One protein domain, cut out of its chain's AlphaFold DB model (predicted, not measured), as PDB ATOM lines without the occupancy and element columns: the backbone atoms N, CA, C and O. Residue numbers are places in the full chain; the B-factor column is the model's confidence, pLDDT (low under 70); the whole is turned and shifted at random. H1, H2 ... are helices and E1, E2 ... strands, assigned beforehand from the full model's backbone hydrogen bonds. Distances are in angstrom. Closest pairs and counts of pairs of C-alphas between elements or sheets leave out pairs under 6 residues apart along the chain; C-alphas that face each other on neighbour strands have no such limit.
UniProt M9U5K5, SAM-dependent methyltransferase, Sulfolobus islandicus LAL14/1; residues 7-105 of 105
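This is residues 7 to 105 of the 105 residues of the protein "SAM-dependent methyltransferase" of Sulfolobus islandicus LAL14/1 (UniProt M9U5K5). Two lobes stand end to end: a three-stranded sheet with helix H3 laid along one face, and an arm of three helices, H4, H5 and H6, that reaches away from the sheet and folds back through residues 85 to 90 and the small helix H7. H1 packs on H3 in the first lobe, while H4 and H5 meet at a corner and residues 64 to 69 stick out there. The printed part has 99 residues, with seven named helices and three named strands in the order H1, H2, E1, H3, E2, H4, H5, H6, H7, E3; the sheet runs E1, E3, E2, with neighbours antiparallel, and the class is mixed, helices and strands. The whole is loose, with a radius of gyration of the C-alphas of 16.4 A, and elongated, with spans of 46 by 27 by 19 A.

H1, residues 7 to 11, touches residues 32 to 36 of H3, residues 30 to 42; the closest C-alphas are those of Gly 8 and Asn 32, 6.4 A apart. H1 only grazes the sheet, with its residues 7 to 8. H2, residues 15 to 19, is not on the sheet. E1, residues 22 to 28, is an edge strand and the antiparallel neighbour of E3, residues 98 to 104, at 165 degrees; N 25 and O 101 are 2.9 A apart, within hydrogen-bond range. H3 is on the sheet at a height of 9.5 A, and on the local plane it stands at 4 degrees to E3, along the strands. It lies over E3, and the closest C-alphas of the two are those of Ile 33 and Lys 99, 6.9 A apart. E2, residues 46 to 49, is the other edge strand and the antiparallel neighbour of E3 at 153 degrees, with N 48 and O 102 within hydrogen-bond range at 2.8 A. E1, H3 and E2 form a split strand-helix-strand unit, two strands that run the same way with E3 between them, and its crossover is right-handed. With H3 on one face, the sheet makes two layers. H4, residues 52 to 65, and H5, residues 67 to 77, only just touch, only at the corner by their link, with 3 pairs of C-alphas within 8 A. The closest are those of Ser 63 and Phe 70, 5.4 A apart, and the helices run opposite ways at a steep tilt of 51 degrees. H6, residues 79 to 84, is close to H5 but not clearly touching, about perpendicular at 74 degrees, with the C-alphas of Glu 74 and Val 80 closest at 7.1 A. H7, residues 91 to 94, only grazes the sheet, with its residues 91 to 93. In H1, H4 and H6 every O i to N i+4 pair is within hydrogen-bond range; H3 has 7 of 9, H5 6 of 7 and H2 0 of 1, with 2 of 2 O i to N i+3 pairs, while H7 is too short for such a pair.

H1 begins at C-alpha 7, (193.151, 263.220, 187.254). E1 is 19.5 A long, H3 19.0 A and E2 10.5 A. H4, the longest helix by residues, is 20.3 A long and begins at C-alpha 52, (211.223, 259.724, 173.293). H5 is 15.0 A long. E3 is 20.1 A long and ends at C-alpha 104, (202.079, 276.261, 179.194).

The two C-alphas farthest apart are those of Asn 13 and Ala 75, at 45.6 A. The printed part has no cut, and its last residue, Lys 105, is the chain's last. No link is long; the link from H6 to H7 is short, with 6 residues, and the others are tight. The mean pLDDT of the printed part is 84.2, and residues 88 to 89 and 92 are under 70.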
ATOM      1  N   GLU A   7     192.965 262.081 188.151       82.69
ATOM      2  CA  GLU A   7     193.151 263.220 187.254       82.69
ATOM      3  C   GLU A   7     191.810 263.845 186.871       82.69
ATOM      4  O   GLU A   7     191.625 265.053 187.027       82.69
ATOM      5  N   GLY A   8     190.828 263.027 186.478       79.00
ATOM      6  CA  GLY A   8     189.487 263.504 186.133       79.00
ATOM      7  C   GLY A   8     188.793 264.243 187.285       79.00
ATOM      8  O   GLY A   8     188.126 265.254 187.065       79.00
ATOM      9  N   LYS A   9     188.998 263.805 188.537       82.88
ATOM     10  CA  LYS A   9     188.421 264.467 189.722       82.88
ATOM     11  C   LYS A   9     189.056 265.833 189.966       82.88
ATOM     12  O   LYS A   9     188.338 266.797 190.216       82.88
ATOM     13  N   VAL A  10     190.381 265.925 189.856       85.12
ATOM     14  CA  VAL A  10     191.128 267.182 190.040       85.12
ATOM     15  C   VAL A  10     190.826 268.188 188.923       85.12
ATOM     16  O   VAL A  10     190.798 269.400 189.157       85.12
ATOM     17  N   MET A  11     190.546 267.692 187.718       84.56
ATOM     18  CA  MET A  11     190.239 268.519 186.551       84.56
ATOM     19  C   MET A  11     188.787 268.997 186.486       84.56
ATOM     20  O   MET A  11     188.513 269.964 185.781       84.56
ATOM     21  N   LYS A  12     187.864 268.381 187.239       81.19
ATOM     22  CA  LYS A  12     186.417 268.640 187.145       81.19
ATOM     23  C   LYS A  12     186.021 270.102 187.387       81.19
ATOM     24  O   LYS A  12     185.186 270.619 186.654       81.19
ATOM     25  N   ASN A  13     186.618 270.761 188.382       77.75
ATOM     26  CA  ASN A  13     186.313 272.167 188.679       77.75
ATOM     27  C   ASN A  13     187.229 273.125 187.906       77.75
ATOM     28  O   ASN A  13     186.790 274.190 187.495       77.75
ATOM     29  N   GLY A  14     188.498 272.760 187.684       80.44
ATOM     30  CA  GLY A  14     189.428 273.477 186.801       80.44
ATOM     31  C   GLY A  14     189.720 274.954 187.127       80.44
ATOM     32  O   GLY A  14     190.510 275.562 186.413       80.44
ATOM     33  N   GLU A  15     189.128 275.547 188.167       87.19
ATOM     34  CA  GLU A  15     189.311 276.961 188.549       87.19
ATOM     35  C   GLU A  15     190.758 277.265 188.940       87.19
ATOM     36  O   GLU A  15     191.329 278.280 188.553       87.19
ATOM     37  N   TRP A  16     191.406 276.327 189.631       89.69
ATOM     38  CA  TRP A  16     192.805 276.459 190.028       89.69
ATOM     39  C   TRP A  16     193.758 276.593 188.827       89.69
ATOM     40  O   TRP A  16     194.827 277.186 188.968       89.69
ATOM     41  N   LEU A  17     193.372 276.107 187.637       90.56
ATOM     42  CA  LEU A  17     194.175 276.230 186.415       90.56
ATOM     43  C   LEU A  17     194.339 277.684 185.967       90.56
ATOM     44  O   LEU A  17     195.311 278.002 185.282       90.56
ATOM     45  N   ASP A  18     193.437 278.582 186.371       90.56
ATOM     46  CA  ASP A  18     193.543 280.005 186.048       90.56
ATOM     47  C   ASP A  18     194.725 280.675 186.770       90.56
ATOM     48  O   ASP A  18     195.255 281.680 186.295       90.56
ATOM     49  N   HIS A  19     195.218 280.052 187.844       92.12
ATOM     50  CA  HIS A  19     196.389 280.487 188.605       92.12
ATOM     51  C   HIS A  19     197.683 279.755 188.213       92.12
ATOM     52  O   HIS A  19     198.728 279.961 188.834       92.12
ATOM     53  N   VAL A  20     197.651 278.912 187.175       92.19
ATOM     54  CA  VAL A  20     198.779 278.066 186.769       92.19
ATOM     55  C   VAL A  20     199.353 278.525 185.432       92.19
ATOM     56  O   VAL A  20     198.662 278.588 184.422       92.19
ATOM     57  N   LYS A  21     200.663 278.806 185.408       93.94
ATOM     58  CA  LYS A  21     201.399 279.142 184.170       93.94
ATOM     59  C   LYS A  21     201.917 277.912 183.431       93.94
ATOM     60  O   LYS A  21     202.031 277.914 182.210       93.94
ATOM     61  N   GLN A  22     202.303 276.875 184.168       94.75
ATOM     62  CA  GLN A  22     202.913 275.669 183.620       94.75
ATOM     63  C   GLN A  22     202.412 274.452 184.369       94.75
ATOM     64  O   GLN A  22     202.307 274.471 185.593       94.75
ATOM     65  N   ILE A  23     202.144 273.387 183.626       93.00
ATOM     66  CA  ILE A  23     201.656 272.139 184.183       93.00
ATOM     67  C   ILE A  23     202.316 270.959 183.474       93.00
ATOM     68  O   ILE A  23     202.521 270.976 182.261       93.00
ATOM     69  N   ALA A  24     202.679 269.942 184.244       92.31
ATOM     70  CA  ALA A  24     203.151 268.661 183.741       92.31
ATOM     71  C   ALA A  24     202.329 267.576 184.430       92.31
ATOM     72  O   ALA A  24     202.267 267.579 185.662       92.31
ATOM     73  N   ILE A  25     201.688 266.693 183.672       90.62
ATOM     74  CA  ILE A  25     200.750 265.697 184.202       90.62
ATOM     75  C   ILE A  25     201.021 264.350 183.558       90.62
ATOM     76  O   ILE A  25     201.213 264.287 182.344       90.62
ATOM     77  N   GLU A  26     201.020 263.296 184.363       90.06
ATOM     78  CA  GLU A  26     200.891 261.929 183.870       90.06
ATOM     79  C   GLU A  26     199.408 261.568 183.789       90.06
ATOM     80  O   GLU A  26     198.668 261.744 184.752       90.06
ATOM     81  N   LEU A  27     198.961 261.173 182.601       90.19
ATOM     82  CA  LEU A  27     197.574 260.834 182.313       90.19
ATOM     83  C   LEU A  27     197.447 259.322 182.203       90.19
ATOM     84  O   LEU A  27     198.138 258.717 181.376       90.19
ATOM     85  N   HIS A  28     196.523 258.758 182.975       88.75
ATOM     86  CA  HIS A  28     196.195 257.342 182.977       88.75
ATOM     87  C   HIS A  28     194.794 257.104 182.399       88.75
ATOM     88  O   HIS A  28     193.818 257.715 182.827       88.75
ATOM     89  N   GLY A  29     194.677 256.179 181.451       87.62
ATOM     90  CA  GLY A  29     193.418 255.803 180.809       87.62
ATOM     91  C   GLY A  29     193.048 256.681 179.609       87.62
ATOM     92  O   GLY A  29     193.306 257.886 179.571       87.62
ATOM     93  N   ARG A  30     192.412 256.061 178.606       86.12
ATOM     94  CA  ARG A  30     192.049 256.722 177.338       86.12
ATOM     95  C   ARG A  30     191.139 257.936 177.541       86.12
ATOM     96  O   ARG A  30     191.380 258.974 176.937       86.12
ATOM     97  N   GLU A  31     190.173 257.842 178.455       87.44
ATOM     98  CA  GLU A  31     189.247 258.942 178.764       87.44
ATOM     99  C   GLU A  31     189.985 260.209 179.222       87.44
ATOM    100  O   GLU A  31     189.740 261.302 178.713       87.44
ATOM    101  N   ASN A  32     190.945 260.064 180.140       88.00
ATOM    102  CA  ASN A  32     191.755 261.175 180.636       88.00
ATOM    103  C   ASN A  32     192.671 261.741 179.542       88.00
ATOM    104  O   ASN A  32     192.830 262.959 179.433       88.00
ATOM    105  N   ILE A  33     193.256 260.864 178.721       88.69
ATOM    106  CA  ILE A  33     194.151 261.238 177.617       88.69
ATOM    107  C   ILE A  33     193.424 262.046 176.542       88.69
ATOM    108  O   ILE A  33     194.052 262.887 175.906       88.69
ATOM    109  N   GLU A  34     192.120 261.853 176.359       88.75
ATOM    110  CA  GLU A  34     191.320 262.630 175.410       88.75
ATOM    111  C   GLU A  34     190.725 263.896 176.048       88.75
ATOM    112  O   GLU A  34     190.836 264.991 175.490       88.75
ATOM    113  N   ALA A  35     190.144 263.780 177.246       90.81
ATOM    114  CA  ALA A  35     189.389 264.864 177.871       90.81
ATOM    115  C   ALA A  35     190.281 265.976 178.449       90.81
ATOM    116  O   ALA A  35     190.004 267.168 178.269       90.81
ATOM    117  N   ILE A  36     191.366 265.614 179.139       91.00
ATOM    118  CA  ILE A  36     192.203 266.576 179.873       91.00
ATOM    119  C   ILE A  36     192.955 267.528 178.933       91.00
ATOM    120  O   ILE A  36     192.965 268.733 179.207       91.00
ATOM    121  N   PRO A  37     193.537 267.086 177.800       92.94
ATOM    122  CA  PRO A  37     194.144 268.018 176.860       92.94
ATOM    123  C   PRO A  37     193.140 269.021 176.288       92.94
ATOM    124  O   PRO A  37     193.482 270.188 176.116       92.94
ATOM    125  N   GLN A  38     191.903 268.605 176.008       92.06
ATOM    126  CA  GLN A  38     190.896 269.534 175.500       92.06
ATOM    127  C   GLN A  38     190.521 270.579 176.558       92.06
ATOM    128  O   GLN A  38     190.469 271.771 176.254       92.06
ATOM    129  N   LEU A  39     190.347 270.158 177.814       92.31
ATOM    130  CA  LEU A  39     190.093 271.063 178.938       92.31
ATOM    131  C   LEU A  39     191.221 272.088 179.109       92.31
ATOM    132  O   LEU A  39     190.966 273.287 179.231       92.31
ATOM    133  N   LEU A  40     192.474 271.635 179.066       93.19
ATOM    134  CA  LEU A  40     193.641 272.507 179.183       93.19
ATOM    135  C   LEU A  40     193.738 273.493 178.005       93.19
ATOM    136  O   LEU A  40     194.011 274.673 178.225       93.19
ATOM    137  N   ARG A  41     193.439 273.066 176.768       93.69
ATOM    138  CA  ARG A  41     193.372 273.975 175.605       93.69
ATOM    139  C   ARG A  41     192.303 275.048 175.797       93.69
ATOM    140  O   ARG A  41     192.582 276.218 175.557       93.69
ATOM    141  N   ASN A  42     191.124 274.676 176.300       92.31
ATOM    142  CA  ASN A  42     190.038 275.619 176.586       92.31
ATOM    143  C   ASN A  42     190.426 276.646 177.669       92.31
ATOM    144  O   ASN A  42     189.941 277.773 177.651       92.31
ATOM    145  N   LYS A  43     191.338 276.289 178.585       91.31
ATOM    146  CA  LYS A  43     191.918 277.193 179.597       91.31
ATOM    147  C   LYS A  43     193.103 278.034 179.087       91.31
ATOM    148  O   LYS A  43     193.699 278.791 179.862       91.31
ATOM    149  N   GLY A  44     193.430 277.932 177.798       93.94
ATOM    150  CA  GLY A  44     194.471 278.717 177.130       93.94
ATOM    151  C   GLY A  44     195.869 278.101 177.180       93.94
ATOM    152  O   GLY A  44     196.837 278.784 176.858       93.94
ATOM    153  N   PHE A  45     196.010 276.834 177.577       96.19
ATOM    154  CA  PHE A  45     197.311 276.171 177.563       96.19
ATOM    155  C   PHE A  45     197.684 275.719 176.148       96.19
ATOM    156  O   PHE A  45     196.923 275.038 175.459       96.19
ATOM    157  N   VAL A  46     198.922 276.007 175.753       95.88
ATOM    158  CA  VAL A  46     199.593 275.334 174.642       95.88
ATOM    159  C   VAL A  46     200.123 273.999 175.151       95.88
ATOM    160  O   VAL A  46     200.895 273.952 176.111       95.88
ATOM    161  N   ILE A  47     199.694 272.913 174.511       94.69
ATOM    162  CA  ILE A  47     199.933 271.545 174.979       94.69
ATOM    163  C   ILE A  47     200.944 270.825 174.098       94.69
ATOM    164  O   ILE A  47     200.877 270.895 172.871       94.69
ATOM    165  N   ARG A  48     201.830 270.060 174.738       93.12
ATOM    166  CA  ARG A  48     202.769 269.143 174.096       93.12
ATOM    167  C   ARG A  48     202.861 267.838 174.884       93.12
ATOM    168  O   ARG A  48     203.127 267.862 176.082       93.12
ATOM    169  N   PHE A  49     202.714 266.703 174.210       91.12
ATOM    170  CA  PHE A  49     202.976 265.394 174.813       91.12
ATOM    171  C   PHE A  49     204.474 265.086 174.844       91.12
ATOM    172  O   PHE A  49     205.226 265.521 173.970       91.12
ATOM    173  N   MET A  50     204.908 264.336 175.856       88.81
ATOM    174  CA  MET A  50     206.283 263.862 175.951       88.81
ATOM    175  C   MET A  50     206.602 262.906 174.803       88.81
ATOM    176  O   MET A  50     205.844 261.982 174.515       88.81
ATOM    177  N   THR A  51     207.761 263.104 174.186       86.88
ATOM    178  CA  THR A  51     208.299 262.210 173.158       86.88
ATOM    179  C   THR A  51     209.549 261.487 173.661       86.88
ATOM    180  O   THR A  51     210.178 261.905 174.634       86.88
ATOM    181  N   GLY A  52     209.968 260.420 172.972       79.12
ATOM    182  CA  GLY A  52     211.223 259.724 173.293       79.12
ATOM    183  C   GLY A  52     212.453 260.638 173.241       79.12
ATOM    184  O   GLY A  52     213.352 260.522 174.071       79.12
ATOM    185  N   ASN A  53     212.453 261.623 172.340       81.25
ATOM    186  CA  ASN A  53     213.532 262.606 172.239       81.25
ATOM    187  C   ASN A  53     213.636 263.482 173.492       81.25
ATOM    188  O   ASN A  53     214.741 263.863 173.882       81.25
ATOM    189  N   ASP A  54     212.512 263.789 174.144       83.56
ATOM    190  CA  ASP A  54     212.512 264.554 175.392       83.56
ATOM    191  C   ASP A  54     213.155 263.763 176.533       83.56
ATOM    192  O   ASP A  54     213.931 264.332 177.299       83.56
ATOM    193  N   LEU A  55     212.898 262.451 176.607       81.19
ATOM    194  CA  LEU A  55     213.528 261.569 177.591       81.19
ATOM    195  C   LEU A  55     215.054 261.595 177.447       81.19
ATOM    196  O   LEU A  55     215.761 261.852 178.421       81.19
ATOM    197  N   VAL A  56     215.559 261.401 176.226       79.44
ATOM    198  CA  VAL A  56     217.003 261.405 175.945       79.44
ATOM    199  C   VAL A  56     217.610 262.777 176.228       79.44
ATOM    200  O   VAL A  56     218.631 262.872 176.906       79.44
ATOM    201  N   LYS A  57     216.976 263.857 175.760       84.50
ATOM    202  CA  LYS A  57     217.469 265.225 175.970       84.50
ATOM    203  C   LYS A  57     217.539 265.582 177.455       84.50
ATOM    204  O   LYS A  57     218.527 266.173 177.890       84.50
ATOM    205  N   ASN A  58     216.522 265.215 178.230       83.12
ATOM    206  CA  ASN A  58     216.492 265.461 179.669       83.12
ATOM    207  C   ASN A  58     217.514 264.596 180.413       83.12
ATOM    208  O   ASN A  58     218.196 265.106 181.301       83.12
ATOM    209  N   ALA A  59     217.672 263.328 180.021       77.56
ATOM    210  CA  ALA A  59     218.705 262.453 180.566       77.56
ATOM    211  C   ALA A  59     220.100 263.046 180.332       77.56
ATOM    212  O   ALA A  59     220.828 263.251 181.297       77.56
ATOM    213  N   LEU A  60     220.426 263.432 179.092       81.25
ATOM    214  CA  LEU A  60     221.706 264.062 178.751       81.25
ATOM    215  C   LEU A  60     221.933 265.360 179.525       81.25
ATOM    216  O   LEU A  60     223.010 265.567 180.079       81.25
ATOM    217  N   LYS A  61     220.918 266.228 179.608       84.38
ATOM    218  CA  LYS A  61     221.008 267.472 180.383       84.38
ATOM    219  C   LYS A  61     221.347 267.189 181.850       84.38
ATOM    220  O   LYS A  61     222.216 267.855 182.406       84.38
ATOM    221  N   ASN A  62     220.716 266.185 182.457       81.56
ATOM    222  CA  ASN A  62     221.030 265.765 183.823       81.56
ATOM    223  C   ASN A  62     222.428 265.142 183.939       81.56
ATOM    224  O   ASN A  62     223.120 265.411 184.919       81.56
ATOM    225  N   SER A  63     222.880 264.375 182.942       80.62
ATOM    226  CA  SER A  63     224.249 263.847 182.891       80.62
ATOM    227  C   SER A  63     225.290 264.964 182.892       80.62
ATOM    228  O   SER A  63     226.288 264.855 183.595       80.62
ATOM    229  N   PHE A  64     225.054 266.053 182.154       83.25
ATOM    230  CA  PHE A  64     225.958 267.206 182.142       83.25
ATOM    231  C   PHE A  64     225.954 267.982 183.462       83.25
ATOM    232  O   PHE A  64     227.005 268.449 183.889       83.25
ATOM    233  N   LEU A  65     224.799 268.110 184.119       86.19
ATOM    234  CA  LEU A  65     224.696 268.797 185.412       86.19
ATOM    235  C   LEU A  65     225.299 267.978 186.563       86.19
ATOM    236  O   LEU A  65     225.835 268.548 187.513       86.19
ATOM    237  N   HIS A  66     225.234 266.646 186.481       85.44
ATOM    238  CA  HIS A  66     225.669 265.737 187.543       85.44
ATOM    239  C   HIS A  66     226.472 264.539 187.005       85.44
ATOM    240  O   HIS A  66     226.055 263.389 187.180       85.44
ATOM    241  N   PRO A  67     227.649 264.764 186.395       82.56
ATOM    242  CA  PRO A  67     228.369 263.728 185.651       82.56
ATOM    243  C   PRO A  67     228.784 262.532 186.515       82.56
ATOM    244  O   PRO A  67     228.581 261.384 186.125       82.56
ATOM    245  N   ILE A  68     229.295 262.773 187.726       85.44
ATOM    246  CA  ILE A  68     229.761 261.706 188.628       85.44
ATOM    247  C   ILE A  68     228.586 260.846 189.119       85.44
ATOM    248  O   ILE A  68     228.641 259.615 189.073       85.44
ATOM    249  N   SER A  69     227.500 261.488 189.559       82.06
ATOM    250  CA  SER A  69     226.287 260.798 190.016       82.06
ATOM    251  C   SER A  69     225.637 260.007 188.886       82.06
ATOM    252  O   SER A  69     225.198 258.877 189.100       82.06
ATOM    253  N   PHE A  70     225.628 260.571 187.677       80.88
ATOM    254  CA  PHE A  70     225.104 259.917 186.489       80.88
ATOM    255  C   PHE A  70     225.907 258.666 186.121       80.88
ATOM    256  O   PHE A  70     225.311 257.610 185.953       80.88
ATOM    257  N   ILE A  71     227.244 258.733 186.078       81.00
ATOM    258  CA  ILE A  71     228.090 257.563 185.784       81.00
ATOM    259  C   ILE A  71     227.858 256.451 186.815       81.00
ATOM    260  O   ILE A  71     227.715 255.282 186.453       81.00
ATOM    261  N   LYS A  72     227.767 256.803 188.104       83.31
ATOM    262  CA  LYS A  72     227.505 255.833 189.179       83.31
ATOM    263  C   LYS A  72     226.124 255.186 189.050       83.31
ATOM    264  O   LYS A  72     225.987 253.991 189.318       83.31
ATOM    265  N   ALA A  73     225.113 255.960 188.661       80.75
ATOM    266  CA  ALA A  73     223.771 255.455 188.409       80.75
ATOM    267  C   ALA A  73     223.744 254.554 187.165       80.75
ATOM    268  O   ALA A  73     223.309 253.413 187.263       80.75
ATOM    269  N   GLU A  74     224.297 255.009 186.040       79.19
ATOM    270  CA  GLU A  74     224.332 254.274 184.770       79.19
ATOM    271  C   GLU A  74     225.130 252.965 184.880       79.19
ATOM    272  O   GLU A  74     224.722 251.951 184.322       79.19
ATOM    273  N   ALA A  75     226.209 252.923 185.670       81.06
ATOM    274  CA  ALA A  75     226.938 251.681 185.943       81.06
ATOM    275  C   ALA A  75     226.062 250.613 186.629       81.06
ATOM    276  O   ALA A  75     226.248 249.416 186.399       81.06
ATOM    277  N   ARG A  76     225.099 251.040 187.458       79.25
ATOM    278  CA  ARG A  76     224.179 250.154 188.188       79.25
ATOM    279  C   ARG A  76     222.937 249.806 187.374       79.25
ATOM    280  O   ARG A  76     222.534 248.649 187.353       79.25
ATOM    281  N   THR A  77     222.325 250.795 186.732       76.00
ATOM    282  CA  THR A  77     220.998 250.662 186.115       76.00
ATOM    283  C   THR A  77     221.056 250.454 184.603       76.00
ATOM    284  O   THR A  77     220.126 249.887 184.033       76.00
ATOM    285  N   LYS A  78     222.158 250.860 183.952       77.50
ATOM    286  CA  LYS A  78     222.397 250.758 182.502       77.50
ATOM    287  C   LYS A  78     221.227 251.300 181.674       77.50
ATOM    288  O   LYS A  78     220.874 250.708 180.655       77.50
ATOM    289  N   VAL A  79     220.571 252.367 182.136       70.69
ATOM    290  CA  VAL A  79     219.314 252.869 181.556       70.69
ATOM    291  C   VAL A  79     219.539 253.379 180.142       70.69
ATOM    292  O   VAL A  79     218.822 252.969 179.231       70.69
ATOM    293  N   VAL A  80     220.560 254.209 179.929       70.50
ATOM    294  CA  VAL A  80     220.883 254.729 178.594       70.50
ATOM    295  C   VAL A  80     221.309 253.591 177.677       70.50
ATOM    296  O   VAL A  80     220.821 253.474 176.551       70.50
ATOM    297  N   LEU A  81     222.158 252.691 178.173       72.94
ATOM    298  CA  LEU A  81     222.634 251.546 177.401       72.94
ATOM    299  C   LEU A  81     221.491 250.595 176.998       72.94
ATOM    300  O   LEU A  81     221.465 250.095 175.873       72.94
ATOM    301  N   ASN A  82     220.528 250.360 177.892       74.75
ATOM    302  CA  ASN A  82     219.351 249.529 177.635       74.75
ATOM    303  C   ASN A  82     218.330 250.231 176.731       74.75
ATOM    304  O   ASN A  82     217.702 249.554 175.914       74.75
ATOM    305  N   TYR A  83     218.205 251.558 176.812       71.31
ATOM    306  CA  TYR A  83     217.389 252.351 175.893       71.31
ATOM    307  C   TYR A  83     217.904 252.239 174.453       71.31
ATOM    308  O   TYR A  83     217.149 251.858 173.559       71.31
ATOM    309  N   PHE A  84     219.211 252.435 174.228       72.50
ATOM    310  CA  PHE A  84     219.816 252.243 172.900       72.50
ATOM    311  C   PHE A  84     219.723 250.795 172.407       72.50
ATOM    312  O   PHE A  84     219.551 250.554 171.213       72.50
ATOM    313  N   LYS A  85     219.767 249.817 173.319       79.31
ATOM    314  CA  LYS A  85     219.547 248.397 173.004       79.31
ATOM    315  C   LYS A  85     218.070 248.020 172.824       79.31
ATOM    316  O   LYS A  85     217.794 246.836 172.647       79.31
ATOM    317  N   ARG A  86     217.132 248.979 172.882       71.12
ATOM    318  CA  ARG A  86     215.669 248.760 172.831       71.12
ATOM    319  C   ARG A  86     215.148 247.761 173.876       71.12
ATOM    320  O   ARG A  86     214.113 247.139 173.681       71.12
ATOM    321  N   LYS A  87     215.874 247.590 174.983       72.56
ATOM    322  CA  LYS A  87     215.499 246.722 176.112       72.56
ATOM    323  C   LYS A  87     214.830 247.490 177.252       72.56
ATOM    324  O   LYS A  87     214.491 246.889 178.265       72.56
ATOM    325  N   TYR A  88     214.701 248.808 177.115       68.50
ATOM    326  CA  TYR A  88     214.086 249.676 178.107       68.50
ATOM    327  C   TYR A  88     212.733 250.158 177.592       68.50
ATOM    328  O   TYR A  88     212.674 250.836 176.565       68.50
ATOM    329  N   ASP A  89     211.672 249.781 178.300       68.62
ATOM    330  CA  ASP A  89     210.301 250.158 177.980       68.62
ATOM    331  C   ASP A  89     209.828 251.266 178.927       68.62
ATOM    332  O   ASP A  89     209.994 251.167 180.143       68.62
ATOM    333  N   VAL A  90     209.257 252.328 178.362       72.62
ATOM    334  CA  VAL A  90     208.704 253.454 179.122       72.62
ATOM    335  C   VAL A  90     207.203 253.490 178.858       72.62
ATOM    336  O   VAL A  90     206.818 253.886 177.754       72.62
ATOM    337  N   PRO A  91     206.357 253.141 179.847       72.75
ATOM    338  CA  PRO A  91     204.909 253.026 179.662       72.75
ATOM    339  C   PRO A  91     204.266 254.262 179.028       72.75
ATOM    340  O   PRO A  91     203.462 254.124 178.113       72.75
ATOM    341  N   ALA A  92     204.690 255.466 179.422       69.56
ATOM    342  CA  ALA A  92     204.184 256.727 178.871       69.56
ATOM    343  C   ALA A  92     204.484 256.953 177.371       69.56
ATOM    344  O   ALA A  92     203.894 257.829 176.734       69.56
ATOM    345  N   LEU A  93     205.438 256.209 176.803       73.31
ATOM    346  CA  LEU A  93     205.800 256.268 175.385       73.31
ATOM    347  C   LEU A  93     205.270 255.060 174.611       73.31
ATOM    348  O   LEU A  93     204.869 255.226 173.459       73.31
ATOM    349  N   SER A  94     205.271 253.875 175.221       71.50
ATOM    350  CA  SER A  94     204.921 252.616 174.558       71.50
ATOM    351  C   SER A  94     203.449 252.241 174.657       71.50
ATOM    352  O   SER A  94     202.930 251.603 173.744       71.50
ATOM    353  N   ARG A  95     202.763 252.638 175.733       78.50
ATOM    354  CA  ARG A  95     201.351 252.321 175.946       78.50
ATOM    355  C   ARG A  95     200.476 253.489 175.512       78.50
ATOM    356  O   ARG A  95     200.826 254.659 175.662       78.50
ATOM    357  N   GLU A  96     199.312 253.165 174.963       74.19
ATOM    358  CA  GLU A  96     198.296 254.166 174.618       74.19
ATOM    359  C   GLU A  96     197.548 254.683 175.846       74.19
ATOM    360  O   GLU A  96     196.987 255.768 175.806       74.19
ATOM    361  N   GLU A  97     197.559 253.919 176.936       80.75
ATOM    362  CA  GLU A  97     196.836 254.222 178.174       80.75
ATOM    363  C   GLU A  97     197.599 255.161 179.111       80.75
ATOM    364  O   GLU A  97     197.045 255.574 180.122       80.75
ATOM    365  N   TYR A  98     198.856 255.484 178.797       83.75
ATOM    366  CA  TYR A  98     199.712 256.325 179.628       83.75
ATOM    367  C   TYR A  98     200.343 257.403 178.755       83.75
ATOM    368  O   TYR A  98     201.005 257.093 177.760       83.75
ATOM    369  N   LYS A  99     200.166 258.677 179.112       87.94
ATOM    370  CA  LYS A  99     200.819 259.797 178.416       87.94
ATOM    371  C   LYS A  99     201.256 260.865 179.398       87.94
ATOM    372  O   LYS A  99     200.491 261.277 180.257       87.94
ATOM    373  N   ILE A 100     202.462 261.391 179.200       89.56
ATOM    374  CA  ILE A 100     202.900 262.595 179.907       89.56
ATOM    375  C   ILE A 100     202.578 263.814 179.048       89.56
ATOM    376  O   ILE A 100     202.980 263.903 177.884       89.56
ATOM    377  N   LEU A 101     201.857 264.757 179.639       91.38
ATOM    378  CA  LEU A 101     201.425 266.002 179.029       91.38
ATOM    379  C   LEU A 101     202.130 267.185 179.688       91.38
ATOM    380  O   LEU A 101     202.153 267.307 180.910       91.38
ATOM    381  N   TYR A 102     202.638 268.099 178.866       93.06
ATOM    382  CA  TYR A 102     203.131 269.404 179.288       93.06
ATOM    383  C   TYR A 102     202.222 270.500 178.731       93.06
ATOM    384  O   TYR A 102     201.957 270.534 177.530       93.06
ATOM    385  N   GLY A 103     201.769 271.406 179.590       93.69
ATOM    386  CA  GLY A 103     200.988 272.583 179.224       93.69
ATOM    387  C   GLY A 103     201.681 273.865 179.674       93.69
ATOM    388  O   GLY A 103     202.233 273.926 180.775       93.69
ATOM    389  N   ARG A 104     201.628 274.907 178.840       94.56
ATOM    390  CA  ARG A 104     202.079 276.261 179.194       94.56
ATOM    391  C   ARG A 104     201.068 277.317 178.753       94.56
ATOM    392  O   ARG A 104     200.596 277.253 177.623       94.56
ATOM    393  N   LYS A 105     200.785 278.268 179.640       90.12
ATOM    394  CA  LYS A 105     199.977 279.467 179.408       90.12
ATOM    395  C   LYS A 105     200.875 280.701 179.300       90.12
ATOM    396  O   LYS A 105     201.979 280.688 179.905       90.12
TER     397      LYS A 105